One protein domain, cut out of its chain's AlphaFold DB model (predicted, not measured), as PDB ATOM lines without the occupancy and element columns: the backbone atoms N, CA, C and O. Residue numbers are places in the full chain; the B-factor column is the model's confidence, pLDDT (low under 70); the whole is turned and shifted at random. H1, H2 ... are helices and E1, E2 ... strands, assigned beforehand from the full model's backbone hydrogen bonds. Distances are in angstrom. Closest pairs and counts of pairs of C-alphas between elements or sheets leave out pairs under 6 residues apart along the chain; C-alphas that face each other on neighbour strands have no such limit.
ATOM      1  N   ILE A 345      42.657 -50.816  42.808       98.50
ATOM      2  CA  ILE A 345      42.921 -51.778  41.745       98.50
ATOM      3  C   ILE A 345      44.036 -51.209  40.868       98.50
ATOM      4  O   ILE A 345      43.856 -50.185  40.207       98.50
ATOM      5  N   PHE A 346      45.191 -51.869  40.891       98.62
ATOM      6  CA  PHE A 346      46.393 -51.435  40.187       98.62
ATOM      7  C   PHE A 346      46.512 -52.127  38.824       98.62
ATOM      8  O   PHE A 346      46.512 -53.355  38.755       98.62
ATOM      9  N   ASN A 347      46.646 -51.347  37.751       98.44
ATOM     10  CA  ASN A 347      46.665 -51.816  36.363       98.44
ATOM     11  C   ASN A 347      47.881 -51.268  35.607       98.44
ATOM     12  O   ASN A 347      48.253 -50.103  35.772       98.44
ATOM     13  N   ASN A 348      48.493 -52.102  34.765       98.12
ATOM     14  CA  ASN A 348      49.737 -51.768  34.063       98.12
ATOM     15  C   ASN A 348      49.803 -52.229  32.597       98.12
ATOM     16  O   ASN A 348      50.850 -52.068  31.958       98.12
ATOM     17  N   GLY A 349      48.739 -52.853  32.085       97.00
ATOM     18  CA  GLY A 349      48.735 -53.522  30.788       97.00
ATOM     19  C   GLY A 349      49.699 -54.713  30.732       97.00
ATOM     20  O   GLY A 349      49.913 -55.421  31.713       97.00
ATOM     21  N   TRP A 350      50.306 -54.926  29.571       97.12
ATOM     22  CA  TRP A 350      51.237 -56.020  29.319       97.12
ATOM     23  C   TRP A 350      52.603 -55.782  29.957       97.12
ATOM     24  O   TRP A 350      53.158 -54.681  29.908       97.12
ATOM     25  N   LEU A 351      53.198 -56.847  30.494       97.44
ATOM     26  CA  LEU A 351      54.565 -56.800  30.997       97.44
ATOM     27  C   LEU A 351      55.565 -56.876  29.838       97.44
ATOM     28  O   LEU A 351      55.583 -57.841  29.077       97.44
ATOM     29  N   MET A 352      56.427 -55.864  29.715       97.44
ATOM     30  CA  MET A 352      57.459 -55.816  28.667       97.44
ATOM     31  C   MET A 352      58.502 -56.932  28.802       97.44
ATOM     32  O   MET A 352      59.186 -57.259  27.837       97.44
ATOM     33  N   ASP A 353      58.637 -57.526  29.985       97.19
ATOM     34  CA  ASP A 353      59.586 -58.608  30.237       97.19
ATOM     35  C   ASP A 353      59.302 -59.864  29.384       97.19
ATOM     36  O   ASP A 353      60.207 -60.677  29.215       97.19
ATOM     37  N   TYR A 354      58.113 -60.000  28.778       97.06
ATOM     38  CA  TYR A 354      57.817 -61.058  27.798       97.06
ATOM     39  C   TYR A 354      58.498 -60.863  26.432       97.06
ATOM     40  O   TYR A 354      58.617 -61.817  25.669       97.06
ATOM     41  N   PHE A 355      59.003 -59.662  26.128       97.00
ATOM     42  CA  PHE A 355      59.852 -59.422  24.952       97.00
ATOM     43  C   PHE A 355      61.311 -59.848  25.166       97.00
ATOM     44  O   PHE A 355      62.113 -59.820  24.230       97.00
ATOM     45  N   LEU A 356      61.683 -60.218  26.392       96.25
ATOM     46  CA  LEU A 356      63.026 -60.669  26.726       96.25
ATOM     47  C   LEU A 356      63.135 -62.185  26.553       96.25
ATOM     48  O   LEU A 356      62.185 -62.926  26.800       96.25
ATOM     49  N   THR A 357      64.318 -62.654  26.168       93.56
ATOM     50  CA  THR A 357      64.634 -64.084  26.206       93.56
ATOM     51  C   THR A 357      64.665 -64.591  27.651       93.56
ATOM     52  O   THR A 357      64.888 -63.818  28.589       93.56
ATOM     53  N   GLU A 358      64.428 -65.889  27.849       91.44
ATOM     54  CA  GLU A 358      64.302 -66.501  29.182       91.44
ATOM     55  C   GLU A 358      65.519 -66.237  30.079       91.44
ATOM     56  O   GLU A 358      65.367 -66.027  31.280       91.44
ATOM     57  N   GLU A 359      66.728 -66.161  29.517       90.88
ATOM     58  CA  GLU A 359      67.939 -65.859  30.281       90.88
ATOM     59  C   GLU A 359      68.044 -64.399  30.759       90.88
ATOM     60  O   GLU A 359      68.875 -64.090  31.616       90.88
ATOM     61  N   LYS A 360      67.207 -63.498  30.228       92.31
ATOM     62  CA  LYS A 360      67.180 -62.062  30.554       92.31
ATOM     63  C   LYS A 360      65.975 -61.648  31.400       92.31
ATOM     64  O   LYS A 360      65.925 -60.505  31.869       92.31
ATOM     65  N   SER A 361      65.026 -62.557  31.620       90.94
ATOM     66  CA  SER A 361      63.816 -62.319  32.405       90.94
ATOM     67  C   SER A 361      63.815 -63.123  33.707       90.94
ATOM     68  O   SER A 361      64.370 -64.213  33.797       90.94
ATOM     69  N   TYR A 362      63.169 -62.581  34.742       86.44
ATOM     70  CA  TYR A 362      62.832 -63.346  35.952       86.44
ATOM     71  C   TYR A 362      61.451 -64.007  35.853       86.44
ATOM     72  O   TYR A 362      61.056 -64.743  36.761       86.44
ATOM     73  N   MET A 363      60.708 -63.713  34.785       88.12
ATOM     74  CA  MET A 363      59.376 -64.242  34.538       88.12
ATOM     75  C   MET A 363      59.450 -65.489  33.654       88.12
ATOM     76  O   MET A 363      60.286 -65.538  32.750       88.12
ATOM     77  N   PRO A 364      58.585 -66.490  33.890       87.62
ATOM     78  CA  PRO A 364      58.433 -67.590  32.949       87.62
ATOM     79  C   PRO A 364      57.924 -67.064  31.603       87.62
ATOM     80  O   PRO A 364      57.152 -66.104  31.553       87.62
ATOM     81  N   SER A 365      58.344 -67.712  30.518       86.44
ATOM     82  CA  SER A 365      57.751 -67.488  29.206       86.44
ATOM     83  C   SER A 365      56.303 -67.994  29.194       86.44
ATOM     84  O   SER A 365      55.973 -68.995  29.835       86.44
ATOM     85  N   ILE A 366      55.436 -67.292  28.465       89.06
ATOM     86  CA  ILE A 366      54.026 -67.658  28.255       89.06
ATOM     87  C   ILE A 366      53.777 -67.870  26.754       89.06
ATOM     88  O   ILE A 366      53.138 -67.047  26.093       89.06
ATOM     89  N   PRO A 367      54.365 -68.932  26.169       80.56
ATOM     90  CA  PRO A 367      54.215 -69.199  24.746       80.56
ATOM     91  C   PRO A 367      52.731 -69.365  24.389       80.56
ATOM     92  O   PRO A 367      51.957 -69.907  25.172       80.56
ATOM     93  N   ASN A 368      52.349 -68.919  23.190       84.69
ATOM     94  CA  ASN A 368      50.978 -68.884  22.651       84.69
ATOM     95  C   ASN A 368      50.056 -67.806  23.245       84.69
ATOM     96  O   ASN A 368      49.262 -67.245  22.487       84.69
ATOM     97  N   GLU A 369      50.177 -67.496  24.539       92.44
ATOM     98  CA  GLU A 369      49.437 -66.399  25.173       92.44
ATOM     99  C   GLU A 369      50.002 -65.048  24.734       92.44
ATOM    100  O   GLU A 369      49.280 -64.260  24.134       92.44
ATOM    101  N   PHE A 370      51.300 -64.790  24.937       95.62
ATOM    102  CA  PHE A 370      51.926 -63.567  24.430       95.62
ATOM    103  C   PHE A 370      52.272 -63.717  22.935       95.62
ATOM    104  O   PHE A 370      52.888 -64.714  22.548       95.62
ATOM    105  N   PRO A 371      51.917 -62.752  22.063       95.19
ATOM    106  CA  PRO A 371      51.962 -62.950  20.613       95.19
ATOM    107  C   PRO A 371      53.369 -62.862  20.010       95.19
ATOM    108  O   PRO A 371      53.527 -63.136  18.826       95.19
ATOM    109  N   ILE A 372      54.390 -62.473  20.776       96.75
ATOM    110  CA  ILE A 372      55.768 -62.306  20.294       96.75
ATOM    111  C   ILE A 372      56.677 -63.211  21.124       96.75
ATOM    112  O   ILE A 372      56.813 -63.025  22.326       96.75
ATOM    113  N   ASP A 373      57.296 -64.197  20.482       95.88
ATOM    114  CA  ASP A 373      58.131 -65.215  21.116       95.88
ATOM    115  C   ASP A 373      59.611 -64.943  20.790       95.88
ATOM    116  O   ASP A 373      60.108 -65.366  19.737       95.88
ATOM    117  N   PRO A 374      60.344 -64.236  21.673       94.81
ATOM    118  CA  PRO A 374      61.748 -63.907  21.445       94.81
ATOM    119  C   PRO A 374      62.672 -65.131  21.519       94.81
ATOM    120  O   PRO A 374      63.778 -65.078  20.980       94.81
ATOM    121  N   ASN A 375      62.239 -66.230  22.147       94.12
ATOM    122  CA  ASN A 375      63.056 -67.432  22.333       94.12
ATOM    123  C   ASN A 375      63.105 -68.280  21.058       94.12
ATOM    124  O   ASN A 375      64.163 -68.791  20.699       94.12
ATOM    125  N   ASN A 376      61.979 -68.381  20.343       95.06
ATOM    126  CA  ASN A 376      61.904 -69.061  19.044       95.06
ATOM    127  C   ASN A 376      61.932 -68.096  17.848       95.06
ATOM    128  O   ASN A 376      61.897 -68.540  16.704       95.06
ATOM    129  N   TRP A 377      62.012 -66.790  18.107       96.12
ATOM    130  CA  TRP A 377      62.068 -65.729  17.101       96.12
ATOM    131  C   TRP A 377      60.892 -65.740  16.107       96.12
ATOM    132  O   TRP A 377      61.060 -65.622  14.889       96.12
ATOM    133  N   ARG A 378      59.682 -65.888  16.650       97.06
ATOM    134  CA  ARG A 378      58.417 -65.948  15.905       97.06
ATOM    135  C   ARG A 378      57.379 -65.027  16.533       97.06
ATOM    136  O   ARG A 378      57.449 -64.732  17.722       97.06
ATOM    137  N   ALA A 379      56.389 -64.619  15.757       97.38
ATOM    138  CA  ALA A 379      55.255 -63.846  16.234       97.38
ATOM    139  C   ALA A 379      53.947 -64.369  15.631       97.38
ATOM    140  O   ALA A 379      53.907 -64.760  14.466       97.38
ATOM    141  N   CYS A 380      52.868 -64.348  16.409       97.25
ATOM    142  CA  CYS A 380      51.523 -64.604  15.921       97.25
ATOM    143  C   CYS A 380      50.639 -63.382  16.153       97.25
ATOM    144  O   CYS A 380      50.208 -63.114  17.273       97.25
ATOM    145  N   ILE A 381      50.383 -62.631  15.086       96.69
ATOM    146  CA  ILE A 381      49.581 -61.412  15.142       96.69
ATOM    147  C   ILE A 381      48.112 -61.781  15.360       96.69
ATOM    148  O   ILE A 381      47.550 -62.595  14.624       96.69
ATOM    149  N   ARG A 382      47.501 -61.187  16.389       96.25
ATOM    150  CA  ARG A 382      46.083 -61.352  16.725       96.25
ATOM    151  C   ARG A 382      45.277 -60.210  16.113       96.25
ATOM    152  O   ARG A 382      45.610 -59.045  16.330       96.25
ATOM    153  N   GLY A 383      44.247 -60.551  15.342       96.12
ATOM    154  CA  GLY A 383      43.458 -59.582  14.585       96.12
ATOM    155  C   GLY A 383      44.336 -58.701  13.694       96.12
ATOM    156  O   GLY A 383      45.229 -59.195  13.002       96.12
ATOM    157  N   SER A 384      44.114 -57.386  13.731       96.31
ATOM    158  CA  SER A 384      44.936 -56.427  12.979       96.31
ATOM    159  C   SER A 384      46.358 -56.244  13.537       96.31
ATOM    160  O   SER A 384      47.255 -55.814  12.808       96.31
ATOM    161  N   GLY A 385      46.571 -56.517  14.830       96.62
ATOM    162  CA  GLY A 385      47.797 -56.178  15.562       96.62
ATOM    163  C   GLY A 385      48.035 -54.675  15.775       96.62
ATOM    164  O   GLY A 385      49.104 -54.308  16.266       96.62
ATOM    165  N   ASN A 386      47.075 -53.819  15.396       97.25
ATOM    166  CA  ASN A 386      47.173 -52.352  15.434       97.25
ATOM    167  C   ASN A 386      46.363 -51.703  16.563       97.25
ATOM    168  O   ASN A 386      46.399 -50.482  16.704       97.25
ATOM    169  N   GLU A 387      45.655 -52.489  17.373       97.25
ATOM    170  CA  GLU A 387      45.013 -51.957  18.570       97.25
ATOM    171  C   GLU A 387      46.073 -51.450  19.548       97.25
ATOM    172  O   GLU A 387      47.100 -52.098  19.782       97.25
ATOM    173  N   VAL A 388      45.834 -50.266  20.110       97.75
ATOM    174  CA  VAL A 388      46.748 -49.671  21.086       97.75
ATOM    175  C   VAL A 388      46.691 -50.486  22.370       97.75
ATOM    176  O   VAL A 388      45.620 -50.838  22.855       97.75
ATOM    177  N   GLN A 389      47.860 -50.749  22.940       98.06
ATOM    178  CA  GLN A 389      48.070 -51.492  24.174       98.06
ATOM    179  C   GLN A 389      48.975 -50.685  25.112       98.06
ATOM    180  O   GLN A 389      49.721 -49.800  24.684       98.06
ATOM    181  N   SER A 390      48.916 -50.981  26.409       98.50
ATOM    182  CA  SER A 390      49.890 -50.491  27.387       98.50
ATOM    183  C   SER A 390      50.944 -51.553  27.642       98.50
ATOM    184  O   SER A 390      50.608 -52.700  27.914       98.50
ATOM    185  N   PHE A 391      52.209 -51.154  27.583       98.56
ATOM    186  CA  PHE A 391      53.350 -51.996  27.905       98.56
ATOM    187  C   PHE A 391      54.130 -51.361  29.052       98.56
ATOM    188  O   PHE A 391      54.446 -50.169  29.012       98.56
ATOM    189  N   THR A 392      54.460 -52.146  30.072       98.62
ATOM    190  CA  THR A 392      55.177 -51.667  31.259       98.62
ATOM    191  C   THR A 392      56.185 -52.709  31.716       98.62
ATOM    192  O   THR A 392      55.869 -53.893  31.769       98.62
ATOM    193  N   SER A 393      57.413 -52.314  32.056       97.94
ATOM    194  CA  SER A 393      58.385 -53.268  32.602       97.94
ATOM    195  C   SER A 393      57.985 -53.711  34.014       97.94
ATOM    196  O   SER A 393      57.532 -52.898  34.822       97.94
ATOM    197  N   GLY A 394      58.221 -54.975  34.371       96.69
ATOM    198  CA  GLY A 394      57.974 -55.473  35.729       96.69
ATOM    199  C   GLY A 394      58.808 -54.737  36.783       96.69
ATOM    200  O   GLY A 394      58.378 -54.557  37.924       96.69
ATOM    201  N   ARG A 395      59.980 -54.221  36.385       94.69
ATOM    202  CA  ARG A 395      60.825 -53.354  37.225       94.69
ATOM    203  C   ARG A 395      60.124 -52.038  37.557       94.69
ATOM    204  O   ARG A 395      60.230 -51.579  38.691       94.69
ATOM    205  N   ASP A 396      59.419 -51.438  36.604       97.88
ATOM    206  CA  ASP A 396      58.693 -50.191  36.843       97.88
ATOM    207  C   ASP A 396      57.370 -50.417  37.568       97.88
ATOM    208  O   ASP A 396      57.027 -49.603  38.421       97.88
ATOM    209  N   VAL A 397      56.689 -51.547  37.332       98.25
ATOM    210  CA  VAL A 397      55.544 -51.968  38.161       98.25
ATOM    211  C   VAL A 397      55.959 -52.045  39.631       98.25
ATOM    212  O   VAL A 397      55.303 -51.455  40.487       98.25
ATOM    213  N   ALA A 398      57.092 -52.685  39.933       96.81
ATOM    214  CA  ALA A 398      57.602 -52.771  41.299       96.81
ATOM    215  C   ALA A 398      57.923 -51.389  41.901       96.81
ATOM    216  O   ALA A 398      57.508 -51.101  43.022       96.81
ATOM    217  N   LYS A 399      58.619 -50.507  41.164       97.75
ATOM    218  CA  LYS A 399      58.907 -49.135  41.632       97.75
ATOM    219  C   LYS A 399      57.624 -48.348  41.900       97.75
ATOM    220  O   LYS A 399      57.536 -47.672  42.921       97.75
ATOM    221  N   ALA A 400      56.651 -48.436  40.997       98.44
ATOM    222  CA  ALA A 400      55.388 -47.722  41.105       98.44
ATOM    223  C   ALA A 400      54.556 -48.219  42.289       98.44
ATOM    224  O   ALA A 400      54.073 -47.396  43.055       98.44
ATOM    225  N   LEU A 401      54.459 -49.534  42.514       98.19
ATOM    226  CA  LEU A 401      53.788 -50.079  43.697       98.19
ATOM    227  C   LEU A 401      54.409 -49.541  44.991       98.19
ATOM    228  O   LEU A 401      53.687 -49.070  45.865       98.19
ATOM    229  N   ILE A 402      55.742 -49.541  45.099       96.19
ATOM    230  CA  ILE A 402      56.440 -49.014  46.283       96.19
ATOM    231  C   ILE A 402      56.221 -47.505  46.451       96.19
ATOM    232  O   ILE A 402      55.967 -47.046  47.565       96.19
ATOM    233  N   ALA A 403      56.283 -46.728  45.368       97.50
ATOM    234  CA  ALA A 403      56.001 -45.295  45.422       97.50
ATOM    235  C   ALA A 403      54.548 -45.016  45.837       97.50
ATOM    236  O   ALA A 403      54.304 -44.144  46.670       97.50
ATOM    237  N   LEU A 404      53.597 -45.809  45.339       98.12
ATOM    238  CA  LEU A 404      52.181 -45.679  45.666       98.12
ATOM    239  C   LEU A 404      51.911 -45.918  47.157       98.12
ATOM    240  O   LEU A 404      51.079 -45.225  47.736       98.12
ATOM    241  N   LEU A 405      52.653 -46.817  47.817       96.81
ATOM    242  CA  LEU A 405      52.552 -47.012  49.273       96.81
ATOM    243  C   LEU A 405      52.871 -45.742  50.082       96.81
ATOM    244  O   LEU A 405      52.454 -45.645  51.234       96.81
ATOM    245  N   SER A 406      53.588 -44.776  49.497       95.12
ATOM    246  CA  SER A 406      53.901 -43.489  50.132       95.12
ATOM    247  C   SER A 406      52.849 -42.407  49.859       95.12
ATOM    248  O   SER A 406      52.912 -41.334  50.457       95.12
ATOM    249  N   ALA A 407      51.887 -42.658  48.966       96.75
ATOM    250  CA  ALA A 407      50.799 -41.727  48.700       96.75
ATOM    251  C   ALA A 407      49.862 -41.637  49.912       96.75
ATOM    252  O   ALA A 407      49.521 -42.664  50.511       96.75
ATOM    253  N   ALA A 408      49.440 -40.412  50.240       95.06
ATOM    254  CA  ALA A 408      48.552 -40.137  51.369       95.06
ATOM    255  C   ALA A 408      47.189 -40.825  51.216       95.06
ATOM    256  O   ALA A 408      46.695 -41.401  52.176       95.06
ATOM    257  N   GLU A 409      46.639 -40.802  50.001       96.31
ATOM    258  CA  GLU A 409      45.375 -41.444  49.648       96.31
ATOM    259  C   GLU A 409      45.487 -42.094  48.267       96.31
ATOM    260  O   GLU A 409      46.195 -41.595  47.382       96.31
ATOM    261  N   TRP A 410      44.773 -43.198  48.075       97.94
ATOM    262  CA  TRP A 410      44.672 -43.901  46.804       97.94
ATOM    263  C   TRP A 410      43.370 -43.603  46.074       97.94
ATOM    264  O   TRP A 410      42.295 -43.481  46.656       97.94
ATOM    265  N   GLU A 411      43.457 -43.560  44.748       97.50
ATOM    266  CA  GLU A 411      42.273 -43.629  43.897       97.50
ATOM    267  C   GLU A 411      41.808 -45.083  43.765       97.50
ATOM    268  O   GLU A 411      42.618 -46.008  43.816       97.50
ATOM    269  N   ARG A 412      40.504 -45.304  43.550       96.88
ATOM    270  CA  ARG A 412      39.933 -46.664  43.453       96.88
ATOM    271  C   ARG A 412      40.561 -47.501  42.335       96.88
ATOM    272  O   ARG A 412      40.715 -48.708  42.495       96.88
ATOM    273  N   THR A 413      40.963 -46.869  41.234       98.06
ATOM    274  CA  THR A 413      41.742 -47.506  40.165       98.06
ATOM    275  C   THR A 413      42.999 -46.691  39.891       98.06
ATOM    276  O   THR A 413      42.916 -45.484  39.667       98.06
ATOM    277  N   THR A 414      44.159 -47.346  39.918       98.56
ATOM    278  CA  THR A 414      45.470 -46.744  39.646       98.56
ATOM    279  C   THR A 414      46.069 -47.374  38.397       98.56
ATOM    280  O   THR A 414      46.145 -48.596  38.288       98.56
ATOM    281  N   TYR A 415      46.522 -46.540  37.471       98.69
ATOM    282  CA  TYR A 415      47.079 -46.932  36.191       98.69
ATOM    283  C   TYR A 415      48.524 -46.474  36.061       98.69
ATOM    284  O   TYR A 415      48.879 -45.344  36.406       98.69
ATOM    285  N   ILE A 416      49.346 -47.343  35.483       98.56
ATOM    286  CA  ILE A 416      50.658 -46.986  34.956       98.56
ATOM    287  C   ILE A 416      50.815 -47.551  33.550       98.56
ATOM    288  O   ILE A 416      50.293 -48.609  33.223       98.56
ATOM    289  N   THR A 417      51.602 -46.866  32.736       98.56
ATOM    290  CA  THR A 417      52.028 -47.373  31.432       98.56
ATOM    291  C   THR A 417      53.461 -46.928  31.221       98.56
ATOM    292  O   THR A 417      53.766 -45.767  31.484       98.56
ATOM    293  N   GLY A 418      54.348 -47.804  30.753       98.19
ATOM    294  CA  GLY A 418      55.670 -47.385  30.276       98.19
ATOM    295  C   GLY A 418      55.595 -46.800  28.874       98.19
ATOM    296  O   GLY A 418      55.989 -45.657  28.637       98.19
ATOM    297  N   GLN A 419      54.987 -47.557  27.968       98.12
ATOM    298  CA  GLN A 419      54.842 -47.219  26.562       98.12
ATOM    299  C   GLN A 419      53.451 -47.622  26.064       98.12
ATOM    300  O   GLN A 419      53.036 -48.767  26.228       98.12
ATOM    301  N   TRP A 420      52.739 -46.684  25.436       98.50
ATOM    302  CA  TRP A 420      51.588 -47.016  24.593       98.50
ATOM    303  C   TRP A 420      52.095 -47.310  23.187       98.50
ATOM    304  O   TRP A 420      52.845 -46.504  22.638       98.50
ATOM    305  N   SER A 421      51.711 -48.451  22.630       98.19
ATOM    306  CA  SER A 421      52.100 -48.881  21.282       98.19
ATOM    307  C   SER A 421      51.156 -49.986  20.805       98.19
ATOM    308  O   SER A 421      50.244 -50.368  21.536       98.19
ATOM    309  N   THR A 422      51.369 -50.518  19.609       98.31
ATOM    310  CA  THR A 422      50.649 -51.686  19.086       98.31
ATOM    311  C   THR A 422      51.558 -52.914  19.058       98.31
ATOM    312  O   THR A 422      52.785 -52.793  19.095       98.31
ATOM    313  N   PHE A 423      50.997 -54.122  18.953       97.88
ATOM    314  CA  PHE A 423      51.830 -55.321  18.802       97.88
ATOM    315  C   PHE A 423      52.673 -55.287  17.520       97.88
ATOM    316  O   PHE A 423      53.828 -55.707  17.552       97.88
ATOM    317  N   ASN A 424      52.152 -54.728  16.423       98.31
ATOM    318  CA  ASN A 424      52.916 -54.555  15.183       98.31
ATOM    319  C   ASN A 424      54.098 -53.587  15.342       98.31
ATOM    320  O   ASN A 424      55.177 -53.838  14.804       98.31
ATOM    321  N   GLU A 425      53.918 -52.485  16.070       98.50
ATOM    322  CA  GLU A 425      54.995 -51.530  16.356       98.50
ATOM    323  C   GLU A 425      56.056 -52.131  17.282       98.50
ATOM    324  O   GLU A 425      57.247 -51.999  17.012       98.50
ATOM    325  N   MET A 426      55.640 -52.845  18.330       98.38
ATOM    326  CA  MET A 426      56.563 -53.507  19.254       98.38
ATOM    327  C   MET A 426      57.337 -54.643  18.571       98.38
ATOM    328  O   MET A 426      58.537 -54.799  18.798       98.38
ATOM    329  N   LEU A 427      56.683 -55.401  17.684       98.19
ATOM    330  CA  LEU A 427      57.337 -56.393  16.830       98.19
ATOM    331  C   LEU A 427      58.373 -55.738  15.914       98.19
ATOM    332  O   LEU A 427      59.508 -56.199  15.849       98.19
ATOM    333  N   ARG A 428      58.009 -54.637  15.247       98.31
ATOM    334  CA  ARG A 428      58.940 -53.891  14.393       98.31
ATOM    335  C   ARG A 428      60.138 -53.380  15.189       98.31
ATOM    336  O   ARG A 428      61.265 -53.545  14.740       98.31
ATOM    337  N   ALA A 429      59.910 -52.838  16.385       98.06
ATOM    338  CA  ALA A 429      60.980 -52.389  17.269       98.06
ATOM    339  C   ALA A 429      61.939 -53.536  17.637       98.06
ATOM    340  O   ALA A 429      63.151 -53.335  17.659       98.06
ATOM    341  N   MET A 430      61.427 -54.752  17.864       98.00
ATOM    342  CA  MET A 430      62.265 -55.943  18.056       98.00
ATOM    343  C   MET A 430      63.067 -56.299  16.796       98.00
ATOM    344  O   MET A 430      64.272 -56.532  16.883       98.00
ATOM    345  N   GLU A 431      62.428 -56.339  15.625       97.94
ATOM    346  CA  GLU A 431      63.095 -56.668  14.357       97.94
ATOM    347  C   GLU A 431      64.205 -55.661  14.017       97.94
ATOM    348  O   GLU A 431      65.307 -56.063  13.640       97.94
ATOM    349  N   GLU A 432      63.942 -54.366  14.210       97.62
ATOM    350  CA  GLU A 432      64.902 -53.277  14.008       97.62
ATOM    351  C   GLU A 432      66.045 -53.334  15.027       97.62
ATOM    352  O   GLU A 432      67.213 -53.256  14.645       97.62
ATOM    353  N   PHE A 433      65.741 -53.541  16.314       97.56
ATOM    354  CA  PHE A 433      66.757 -53.615  17.367       97.56
ATOM    355  C   PHE A 433      67.756 -54.752  17.121       97.56
ATOM    356  O   PHE A 433      68.965 -54.575  17.294       97.56
ATOM    357  N   TYR A 434      67.262 -55.921  16.708       96.69
ATOM    358  CA  TYR A 434      68.078 -57.113  16.475       96.69
ATOM    359  C   TYR A 434      68.538 -57.280  15.018       96.69
ATOM    360  O   TYR A 434      69.279 -58.219  14.730       96.69
ATOM    361  N   GLY A 435      68.130 -56.390  14.107       97.06
ATOM    362  CA  GLY A 435      68.536 -56.404  12.698       97.06
ATOM    363  C   GLY A 435      68.089 -57.645  11.922       97.06
ATOM    364  O   GLY A 435      68.755 -58.042  10.965       97.06
ATOM    365  N   ARG A 436      66.999 -58.304  12.336       96.75
ATOM    366  CA  ARG A 436      66.484 -59.511  11.670       96.75
ATOM    367  C   ARG A 436      64.959 -59.629  11.791       96.75
ATOM    368  O   ARG A 436      64.428 -59.385  12.873       96.75
ATOM    369  N   PRO A 437      64.253 -60.047  10.724       97.38
ATOM    370  CA  PRO A 437      62.810 -60.251  10.776       97.38
ATOM    371  C   PRO A 437      62.444 -61.494  11.601       97.38
ATOM    372  O   PRO A 437      63.241 -62.431  11.696       97.38
ATOM    373  N   MET A 438      61.250 -61.508  12.191       97.00
ATOM    374  CA  MET A 438      60.637 -62.688  12.812       97.00
ATOM    375  C   MET A 438      59.731 -63.415  11.817       97.00
ATOM    376  O   MET A 438      59.161 -62.792  10.919       97.00
ATOM    377  N   ASP A 439      59.567 -64.726  12.004       97.50
ATOM    378  CA  ASP A 439      58.534 -65.484  11.294       97.50
ATOM    379  C   ASP A 439      57.146 -65.110  11.837       97.50
ATOM    380  O   ASP A 439      56.953 -65.066  13.054       97.50
ATOM    381  N   LYS A 440      56.199 -64.789  10.949       97.19
ATOM    382  CA  LYS A 440      54.908 -64.178  11.304       97.19
ATOM    383  C   LYS A 440      53.756 -65.071  10.877       97.19
ATOM    384  O   LYS A 440      53.533 -65.285   9.687       97.19
ATOM    385  N   THR A 441      52.971 -65.508  11.850       97.56
ATOM    386  CA  THR A 441      51.661 -66.131  11.643       97.56
ATOM    387  C   THR A 441      50.546 -65.173  12.056       97.56
ATOM    388  O   THR A 441      50.795 -64.162  12.712       97.56
ATOM    389  N   TYR A 442      49.308 -65.479  11.675       96.88
ATOM    390  CA  TYR A 442      48.151 -64.620  11.930       96.88
ATOM    391  C   TYR A 442      46.991 -65.454  12.469       96.88
ATOM    392  O   TYR A 442      46.784 -66.581  12.020       96.88
ATOM    393  N   LYS A 443      46.235 -64.887  13.412       96.94
ATOM    394  CA  LYS A 443      44.949 -65.411  13.885       96.94
ATOM    395  C   LYS A 443      43.915 -64.298  13.756       96.94
ATOM    396  O   LYS A 443      44.115 -63.230  14.334       96.94
ATOM    397  N   SER A 444      42.864 -64.520  12.966       97.06
ATOM    398  CA  SER A 444      41.895 -63.463  12.662       97.06
ATOM    399  C   SER A 444      40.986 -63.154  13.856       97.06
ATOM    400  O   SER A 444      40.882 -63.946  14.795       97.06
ATOM    401  N   GLU A 445      40.313 -62.003  13.828       96.38
ATOM    402  CA  GLU A 445      39.315 -61.653  14.850       96.38
ATOM    403  C   GLU A 445      38.145 -62.645  14.844       96.38
ATOM    404  O   GLU A 445      37.644 -63.011  15.903       96.38
ATOM    405  N   GLU A 446      37.759 -63.154  13.671       96.44
ATOM    406  CA  GLU A 446      36.728 -64.185  13.533       96.44
ATOM    407  C   GLU A 446      37.157 -65.518  14.148       96.44
ATOM    408  O   GLU A 446      36.338 -66.191  14.774       96.44
ATOM    409  N   ASP A 447      38.430 -65.903  13.996       95.81
ATOM    410  CA  ASP A 447      38.972 -67.102  14.633       95.81
ATOM    411  C   ASP A 447      38.949 -66.975  16.158       95.81
ATOM    412  O   ASP A 447      38.503 -67.894  16.842       95.81
ATOM    413  N   ILE A 448      39.384 -65.825  16.683       95.50
ATOM    414  CA  ILE A 448      39.363 -65.536  18.123       95.50
ATOM    415  C   ILE A 448      37.921 -65.551  18.631       95.50
ATOM    416  O   ILE A 448      37.620 -66.232  19.609       95.50
ATOM    417  N   HIS A 449      37.004 -64.871  17.937       94.44
ATOM    418  CA  HIS A 449      35.594 -64.846  18.310       94.44
ATOM    419  C   HIS A 449      34.974 -66.246  18.298       94.44
ATOM    420  O   HIS A 449      34.279 -66.614  19.242       94.44
ATOM    421  N   ARG A 450      35.257 -67.067  17.282       94.44
ATOM    422  CA  ARG A 450      34.793 -68.459  17.241       94.44
ATOM    423  C   ARG A 450      35.288 -69.249  18.454       94.44
ATOM    424  O   ARG A 450      34.501 -69.990  19.037       94.44
ATOM    425  N   ASP A 451      36.549 -69.075  18.840       93.88
ATOM    426  CA  ASP A 451      37.127 -69.775  19.987       93.88
ATOM    427  C   ASP A 451      36.442 -69.367  21.308       93.88
ATOM    428  O   ASP A 451      36.194 -70.231  22.149       93.88
ATOM    429  N   THR A 452      36.010 -68.102  21.455       90.12
ATOM    430  CA  THR A 452      35.229 -67.657  22.636       90.12
ATOM    431  C   THR A 452      33.853 -68.325  22.757       90.12
ATOM    432  O   THR A 452      33.259 -68.336  23.836       90.12
ATOM    433  N   LEU A 453      33.328 -68.881  21.660       92.62
ATOM    434  CA  LEU A 453      32.017 -69.534  21.602       92.62
ATOM    435  C   LEU A 453      32.097 -71.058  21.787       92.62
ATOM    436  O   LEU A 453      31.066 -71.735  21.724       92.62
ATOM    437  N   LEU A 454      33.296 -71.613  21.994       90.94
ATOM    438  CA  LEU A 454      33.469 -73.046  22.208       90.94
ATOM    439  C   LEU A 454      32.740 -73.509  23.482       90.94
ATOM    440  O   LEU A 454      32.711 -72.803  24.492       90.94
ATOM    441  N   PRO A 455      32.153 -74.721  23.486       90.25
ATOM    442  CA  PRO A 455      31.564 -75.266  24.700       90.25
ATOM    443  C   PRO A 455      32.669 -75.543  25.735       90.25
ATOM    444  O   PRO A 455      33.738 -76.024  25.349       90.25
ATOM    445  N   PRO A 456      32.431 -75.305  27.039       84.94
ATOM    446  CA  PRO A 456      33.425 -75.487  28.099       84.94
ATOM    447  C   PRO A 456      33.640 -76.972  28.437       84.94
ATOM    448  O   PRO A 456      33.275 -77.448  29.511       84.94
ATOM    449  N   THR A 457      34.205 -77.723  27.493       83.38
ATOM    450  CA  THR A 457      34.662 -79.108  27.671       83.38
ATOM    451  C   THR A 457      36.153 -79.128  27.994       83.38
ATOM    452  O   THR A 457      36.854 -78.153  27.729       83.38
ATOM    453  N   ALA A 458      36.656 -80.235  28.551       78.00
ATOM    454  CA  ALA A 458      38.065 -80.366  28.929       78.00
ATOM    455  C   ALA A 458      39.026 -80.106  27.753       78.00
ATOM    456  O   ALA A 458      40.093 -79.534  27.950       78.00
ATOM    457  N   GLU A 459      38.625 -80.474  26.535       83.56
ATOM    458  CA  GLU A 459      39.394 -80.277  25.304       83.56
ATOM    459  C   GLU A 459      39.477 -78.802  24.880       83.56
ATOM    460  O   GLU A 459      40.444 -78.405  24.236       83.56
ATOM    461  N   ASN A 460      38.486 -77.986  25.250       85.62
ATOM    462  CA  ASN A 460      38.372 -76.591  24.817       85.62
ATOM    463  C   ASN A 460      38.882 -75.583  25.853       85.62
ATOM    464  O   ASN A 460      38.970 -74.397  25.539       85.62
ATOM    465  N   LEU A 461      39.202 -76.010  27.082       84.31
ATOM    466  CA  LEU A 461      39.559 -75.094  28.175       84.31
ATOM    467  C   LEU A 461      40.744 -74.184  27.833       84.31
ATOM    468  O   LEU A 461      40.700 -72.996  28.139       84.31
ATOM    469  N   GLU A 462      41.775 -74.715  27.173       87.19
ATOM    470  CA  GLU A 462      42.937 -73.921  26.761       87.19
ATOM    471  C   GLU A 462      42.558 -72.875  25.704       87.19
ATOM    472  O   GLU A 462      42.914 -71.708  25.839       87.19
ATOM    473  N   ALA A 463      41.776 -73.256  24.690       89.94
ATOM    474  CA  ALA A 463      41.321 -72.334  23.649       89.94
ATOM    475  C   ALA A 463      40.393 -71.241  24.206       89.94
ATOM    476  O   ALA A 463      40.508 -70.075  23.827       89.94
ATOM    477  N   LEU A 464      39.509 -71.590  25.145       89.31
ATOM    478  CA  LEU A 464      38.643 -70.637  25.842       89.31
ATOM    479  C   LEU A 464      39.449 -69.654  26.695       89.31
ATOM    480  O   LEU A 464      39.194 -68.452  26.663       89.31
ATOM    481  N   TYR A 465      40.447 -70.149  27.425       90.94
ATOM    482  CA  TYR A 465      41.348 -69.292  28.186       90.94
ATOM    483  C   TYR A 465      42.133 -68.348  27.265       90.94
ATOM    484  O   TYR A 465      42.079 -67.133  27.446       90.94
ATOM    485  N   LEU A 466      42.800 -68.877  26.238       93.81
ATOM    486  CA  LEU A 466      43.597 -68.069  25.315       93.81
ATOM    487  C   LEU A 466      42.745 -67.025  24.592       93.81
ATOM    488  O   LEU A 466      43.121 -65.858  24.568       93.81
ATOM    489  N   SER A 467      41.575 -67.407  24.072       94.12
ATOM    490  CA  SER A 467      40.681 -66.462  23.393       94.12
ATOM    491  C   SER A 467      40.209 -65.340  24.320       94.12
ATOM    492  O   SER A 467      40.178 -64.186  23.899       94.12
ATOM    493  N   SER A 468      39.957 -65.629  25.602       93.56
ATOM    494  CA  SER A 468      39.612 -64.596  26.588       93.56
ATOM    495  C   SER A 468      40.738 -63.586  26.844       93.56
ATOM    496  O   SER A 468      40.467 -62.426  27.146       93.56
ATOM    497  N   VAL A 469      42.002 -63.997  26.704       93.94
ATOM    498  CA  VAL A 469      43.167 -63.105  26.779       93.94
ATOM    499  C   VAL A 469      43.355 -62.347  25.458       93.94
ATOM    500  O   VAL A 469      43.616 -61.143  25.460       93.94
ATOM    501  N   GLU A 470      43.175 -63.023  24.321       95.94
ATOM    502  CA  GLU A 470      43.278 -62.448  22.974       95.94
ATOM    503  C   GLU A 470      42.244 -61.336  22.726       95.94
ATOM    504  O   GLU A 470      42.549 -60.392  21.995       95.94
ATOM    505  N   GLU A 471      41.079 -61.371  23.391       94.00
ATOM    506  CA  GLU A 471      40.108 -60.262  23.433       94.00
ATOM    507  C   GLU A 471      40.779 -58.920  23.763       94.00
ATOM    508  O   GLU A 471      40.415 -57.887  23.199       94.00
ATOM    509  N   MET A 472      41.788 -58.908  24.641       93.94
ATOM    510  CA  MET A 472      42.511 -57.682  24.991       93.94
ATOM    511  C   MET A 472      43.364 -57.133  23.852       93.94
ATOM    512  O   MET A 472      43.613 -55.933  23.809       93.94
ATOM    513  N   MET A 473      43.816 -57.995  22.944       95.00
ATOM    514  CA  MET A 473      44.703 -57.638  21.833       95.00
ATOM    515  C   MET A 473      43.937 -57.141  20.611       95.00
ATOM    516  O   MET A 473      44.502 -56.419  19.795       95.00
ATOM    517  N   ILE A 474      42.669 -57.539  20.490       95.19
ATOM    518  CA  ILE A 474      41.760 -57.124  19.411       95.19
ATOM    519  C   ILE A 474      40.768 -56.045  19.867       95.19
ATOM    520  O   ILE A 474      39.852 -55.683  19.138       95.19
ATOM    521  N   THR A 475      40.938 -55.525  21.084       93.56
ATOM    522  CA  THR A 475      40.164 -54.400  21.615       93.56
ATOM    523  C   THR A 475      41.087 -53.396  22.300       93.56
ATOM    524  O   THR A 475      42.217 -53.710  22.669       93.56
ATOM    525  N   ALA A 476      40.581 -52.195  22.583       90.06
ATOM    526  CA  ALA A 476      41.308 -51.196  23.369       90.06
ATOM    527  C   ALA A 476      41.444 -51.556  24.870       90.06
ATOM    528  O   ALA A 476      42.036 -50.793  25.635       90.06
ATOM    529  N   SER A 477      40.915 -52.704  25.318       95.75
ATOM    530  CA  SER A 477      40.903 -53.074  26.741       95.75
ATOM    531  C   SER A 477      42.291 -53.337  27.329       95.75
ATOM    532  O   SER A 477      42.470 -53.189  28.535       95.75
ATOM    533  N   GLY A 478      43.305 -53.644  26.514       95.50
ATOM    534  CA  GLY A 478      44.691 -53.771  26.980       95.50
ATOM    535  C   GLY A 478      45.457 -52.450  27.146       95.50
ATOM    536  O   GLY A 478      46.578 -52.454  27.661       95.50
ATOM    537  N   ALA A 479      44.891 -51.303  26.751       97.94
ATOM    538  CA  ALA A 479      45.515 -49.990  26.921       97.94
ATOM    539  C   ALA A 479      44.936 -49.227  28.109       97.94
ATOM    540  O   ALA A 479      43.816 -48.742  28.027       97.94
ATOM    541  N   CYS A 480      45.723 -49.022  29.168       98.12
ATOM    542  CA  CYS A 480      45.341 -48.161  30.285       98.12
ATOM    543  C   CYS A 480      44.913 -46.755  29.790       98.12
ATOM    544  O   CYS A 480      45.578 -46.209  28.893       98.12
ATOM    545  N   PRO A 481      43.845 -46.148  30.359       97.81
ATOM    546  CA  PRO A 481      43.295 -44.879  29.877       97.81
ATOM    547  C   PRO A 481      44.340 -43.766  29.906       97.81
ATOM    548  O   PRO A 481      44.851 -43.409  30.970       97.81
ATOM    549  N   ARG A 482      44.673 -43.209  28.739       97.44
ATOM    550  CA  ARG A 482      45.855 -42.349  28.573       97.44
ATOM    551  C   ARG A 482      45.840 -41.116  29.472       97.44
ATOM    552  O   ARG A 482      46.817 -40.863  30.167       97.44
ATOM    553  N   GLU A 483      44.745 -40.364  29.463       97.88
ATOM    554  CA  GLU A 483      44.617 -39.126  30.242       97.88
ATOM    555  C   GLU A 483      44.709 -39.400  31.747       97.88
ATOM    556  O   GLU A 483      45.556 -38.829  32.432       97.88
ATOM    557  N   LYS A 484      43.915 -40.354  32.250       98.31
ATOM    558  CA  LYS A 484      43.930 -40.747  33.665       98.31
ATOM    559  C   LYS A 484      45.298 -41.265  34.104       98.31
ATOM    560  O   LYS A 484      45.797 -40.845  35.141       98.31
ATOM    561  N   THR A 485      45.933 -42.111  33.291       98.56
ATOM    562  CA  THR A 485      47.276 -42.645  33.570       98.56
ATOM    563  C   THR A 485      48.317 -41.530  33.653       98.56
ATOM    564  O   THR A 485      49.174 -41.556  34.530       98.56
ATOM    565  N   MET A 486      48.252 -40.530  32.769       98.25
ATOM    566  CA  MET A 486      49.173 -39.390  32.801       98.25
ATOM    567  C   MET A 486      48.946 -38.499  34.027       98.25
ATOM    568  O   MET A 486      49.908 -38.170  34.714       98.25
ATOM    569  N   ASN A 487      47.692 -38.201  34.372       98.38
ATOM    570  CA  ASN A 487      47.371 -37.441  35.584       98.38
ATOM    571  C   ASN A 487      47.860 -38.166  36.852       98.38
ATOM    572  O   ASN A 487      48.433 -37.554  37.754       98.38
ATOM    573  N   GLN A 488      47.679 -39.486  36.912       98.25
ATOM    574  CA  GLN A 488      48.155 -40.317  38.018       98.25
ATOM    575  C   GLN A 488      49.679 -40.440  38.046       98.25
ATOM    576  O   GLN A 488      50.262 -40.493  39.127       98.25
ATOM    577  N   ARG A 489      50.345 -40.426  36.885       98.00
ATOM    578  CA  ARG A 489      51.807 -40.348  36.801       98.00
ATOM    579  C   ARG A 489      52.329 -39.079  37.464       98.00
ATOM    580  O   ARG A 489      53.223 -39.180  38.299       98.00
ATOM    581  N   ASP A 490      51.750 -37.928  37.148       97.44
ATOM    582  CA  ASP A 490      52.172 -36.652  37.732       97.44
ATOM    583  C   ASP A 490      51.864 -36.590  39.235       97.44
ATOM    584  O   ASP A 490      52.666 -36.089  40.025       97.44
ATOM    585  N   LYS A 491      50.722 -37.156  39.647       97.62
ATOM    586  CA  LYS A 491      50.265 -37.167  41.042       97.62
ATOM    587  C   LYS A 491      51.055 -38.125  41.938       97.62
ATOM    588  O   LYS A 491      51.460 -37.741  43.032       97.62
ATOM    589  N   PHE A 492      51.231 -39.375  41.517       98.12
ATOM    590  CA  PHE A 492      51.752 -40.453  42.365       98.12
ATOM    591  C   PHE A 492      53.186 -40.860  42.026       98.12
ATOM    592  O   PHE A 492      53.892 -41.385  42.889       98.12
ATOM    593  N   PHE A 493      53.636 -40.627  40.792       97.69
ATOM    594  CA  PHE A 493      54.903 -41.152  40.275       97.69
ATOM    595  C   PHE A 493      55.833 -40.086  39.654       97.69
ATOM    596  O   PHE A 493      56.547 -40.416  38.703       97.69
ATOM    597  N   PRO A 494      55.915 -38.839  40.170       95.81
ATOM    598  CA  PRO A 494      56.649 -37.756  39.503       95.81
ATOM    599  C   PRO A 494      58.163 -38.003  39.405       95.81
ATOM    600  O   PRO A 494      58.841 -37.419  38.564       95.81
ATOM    601  N   SER A 495      58.714 -38.869  40.261       94.12
ATOM    602  CA  SER A 495      60.137 -39.233  40.279       94.12
ATOM    603  C   SER A 495      60.467 -40.495  39.476       94.12
ATOM    604  O   SER A 495      61.642 -40.853  39.356       94.12
ATOM    605  N   ILE A 496      59.463 -41.186  38.929       96.56
ATOM    606  CA  ILE A 496      59.659 -42.441  38.204       96.56
ATOM    607  C   ILE A 496      59.698 -42.165  36.706       96.56
ATOM    608  O   ILE A 496      58.706 -41.792  36.083       96.56
ATOM    609  N   ARG A 497      60.851 -42.449  36.100       95.88
ATOM    610  CA  ARG A 497      60.950 -42.635  34.653       95.88
ATOM    611  C   ARG A 497      60.616 -44.084  34.319       95.88
ATOM    612  O   ARG A 497      61.378 -44.982  34.676       95.88
ATOM    613  N   PHE A 498      59.494 -44.286  33.640       97.69
ATOM    614  CA  PHE A 498      59.101 -45.587  33.111       97.69
ATOM    615  C   PHE A 498      59.862 -45.885  31.818       97.69
ATOM    616  O   PHE A 498      60.064 -44.985  31.003       97.69
ATOM    617  N   LEU A 499      60.283 -47.136  31.659       97.81
ATOM    618  CA  LEU A 499      61.091 -47.585  30.533       97.81
ATOM    619  C   LEU A 499      60.251 -47.774  29.269       97.81
ATOM    620  O   LEU A 499      59.107 -48.236  29.323       97.81
ATOM    621  N   THR A 500      60.864 -47.490  28.124       98.25
ATOM    622  CA  THR A 500      60.426 -48.019  26.825       98.25
ATOM    623  C   THR A 500      60.956 -49.443  26.608       98.25
ATOM    624  O   THR A 500      61.858 -49.900  27.319       98.25
ATOM    625  N   LEU A 501      60.441 -50.149  25.592       97.88
ATOM    626  CA  LEU A 501      60.958 -51.472  25.215       97.88
ATOM    627  C   LEU A 501      62.466 -51.441  24.928       97.88
ATOM    628  O   LEU A 501      63.213 -52.294  25.401       97.88
ATOM    629  N   GLU A 502      62.918 -50.449  24.164       97.31
ATOM    630  CA  GLU A 502      64.322 -50.312  23.776       97.31
ATOM    631  C   GLU A 502      65.230 -50.089  24.993       97.31
ATOM    632  O   GLU A 502      66.291 -50.707  25.107       97.31
ATOM    633  N   GLU A 503      64.802 -49.248  25.935       97.50
ATOM    634  CA  GLU A 503      65.537 -49.008  27.177       97.50
ATOM    635  C   GLU A 503      65.618 -50.278  28.032       97.50
ATOM    636  O   GLU A 503      66.686 -50.590  28.563       97.50
ATOM    637  N   LEU A 504      64.527 -51.050  28.115       97.25
ATOM    638  CA  LEU A 504      64.515 -52.332  28.817       97.25
ATOM    639  C   LEU A 504      65.463 -53.352  28.166       97.25
ATOM    640  O   LEU A 504      66.216 -54.029  28.872       97.25
ATOM    641  N   LEU A 505      65.463 -53.453  26.832       97.06
ATOM    642  CA  LEU A 505      66.362 -54.339  26.087       97.06
ATOM    643  C   LEU A 505      67.830 -54.009  26.383       97.06
ATOM    644  O   LEU A 505      68.608 -54.910  26.706       97.06
ATOM    645  N   LEU A 506      68.200 -52.727  26.335       96.50
ATOM    646  CA  LEU A 506      69.557 -52.269  26.646       96.50
ATOM    647  C   LEU A 506      69.922 -52.527  28.114       96.50
ATOM    648  O   LEU A 506      71.000 -53.049  28.402       96.50
ATOM    649  N   GLN A 507      69.019 -52.221  29.050       95.25
ATOM    650  CA  GLN A 507      69.258 -52.409  30.485       95.25
ATOM    651  C   GLN A 507      69.451 -53.886  30.864       95.25
ATOM    652  O   GLN A 507      70.146 -54.196  31.832       95.25
ATOM    653  N   THR A 508      68.857 -54.803  30.103       93.06
ATOM    654  CA  THR A 508      68.965 -56.255  30.313       93.06
ATOM    655  C   THR A 508      70.105 -56.899  29.521       93.06
ATOM    656  O   THR A 508      70.201 -58.123  29.442       93.06
ATOM    657  N   GLY A 509      71.012 -56.086  28.969       92.25
ATOM    658  CA  GLY A 509      72.231 -56.554  28.309       92.25
ATOM    659  C   GLY A 509      72.038 -56.983  26.856       92.25
ATOM    660  O   GLY A 509      72.903 -57.658  26.299       92.25
ATOM    661  N   SER A 510      70.920 -56.621  26.219       91.62
ATOM    662  CA  SER A 510      70.755 -56.803  24.776       91.62
ATOM    663  C   SER A 510      71.562 -55.754  24.014       91.62
ATOM    664  O   SER A 510      71.612 -54.586  24.393       91.62
ATOM    665  N   THR A 511      72.193 -56.170  22.922       90.38
ATOM    666  CA  THR A 511      72.995 -55.299  22.060       90.38
ATOM    667  C   THR A 511      72.276 -55.076  20.742       90.38
ATOM    668  O   THR A 511      71.769 -56.037  20.164       90.38
ATOM    669  N   ARG A 512      72.285 -53.834  20.250       90.50
ATOM    670  CA  ARG A 512      71.761 -53.516  18.919       90.50
ATOM    671  C   ARG A 512      72.522 -54.293  17.846       90.50
ATOM    672  O   ARG A 512      73.735 -54.498  17.985       90.50
ATOM    673  N   SER A 513      71.831 -54.667  16.771       83.69
ATOM    674  CA  SER A 513      72.521 -55.010  15.527       83.69
ATOM    675  C   SER A 513      73.401 -53.836  15.106       83.69
ATOM    676  O   SER A 513      73.023 -52.675  15.275       83.69
ATOM    677  N   LYS A 514      74.593 -54.154  14.604       61.34
ATOM    678  CA  LYS A 514      75.458 -53.164  13.965       61.34
ATOM    679  C   LYS A 514      74.902 -52.742  12.617       61.34
ATOM    680  O   LYS A 514      74.220 -53.588  11.993       61.34
TER     681      LYS A 514
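What this domain is: This is residues 345 to 514 of the 514 residues of the protein "Fatty acid hydroxylase domain-containing protein" of Cordyceps sp. RAO-2017 (UniProt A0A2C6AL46). Three small two-strand sheets lie in turn through the model, E3 with E5 in the middle, E1 with E4 at one end and E2 with E6 at the other. H2 and H6 lie beside E1 and E4, the hairpin H4 and H5 lies at the E2 end, and H3 runs from the middle pair, with H7 beside it. The printed part has 170 residues, mixed helices and strands, in the order E1 H1 E2 E3 H2 E4 E5 H3 E6 H4 H5 H6 H7; E1 E4 and E2 E6 are parallel, E3 E5 antiparallel. It is compact, with a radius of gyration of the C-alphas of 17.0 A, and spans 48 by 45 by 26 A.

How they stand to each other: E1, residues 345 to 347, is the parallel neighbour of E4, residues 413 to 415; N 347 and O 414 are 2.8 A apart, within hydrogen-bond range. H1, residues 352 to 355, is close to but not clearly touching H2, residues 394 to 404; the closest C-alphas are those of Asp 353 and Gly 394, 6.5 A. E2, residues 378 to 382, is the parallel neighbour of E6, residues 439 to 443, with N 379 and O 439 2.8 A apart. E3, residues 388 to 392, is the antiparallel neighbour of E5, residues 419 to 422, with N 389 and O 421 2.8 A apart. Residues 350 to 351 also pair with 391 to 392 of E3, parallel. The closest C-alphas of E2 and H3, residues 423 to 434, are those of Ile 381 and Phe 423, 7.5 A. H4, residues 445 to 452, and H5, residues 461 to 470, touch as a helical hairpin, opposite ways at a steep tilt of 41 degrees; their closest C-alphas, Ile 448 and Ser 467, are 5.5 A apart. The closest C-alphas of E4 and H6, residues 482 to 492, are those of Tyr 415 and Thr 485, 5.0 A. H7, residues 501 to 507, touches H3, the same way at a steep tilt of 36 degrees, only just past shallow; their closest C-alphas are those of Ala 429 and Glu 502, 7.6 A. Every O i to N i+4 pair is within hydrogen-bond range in H2 to H7; H1 is too short for one.

Where its parts are: E1 begins at C-alpha 345, (42.921, -51.778, 41.745). H3 is 16.5 A long, H2 and H6 15.1 A each, H5 14.2 A and E6 13.8 A. H7 ends at C-alpha 507, (69.258, -52.409, 30.485).

The domain as a whole: The C-alphas farthest apart, Pro 455 and Lys 514, are 50.3 A apart. The printed part has no cut. H1 to E2 and H5 to H6 are long links. Residue 514 is under 70 in pLDDT.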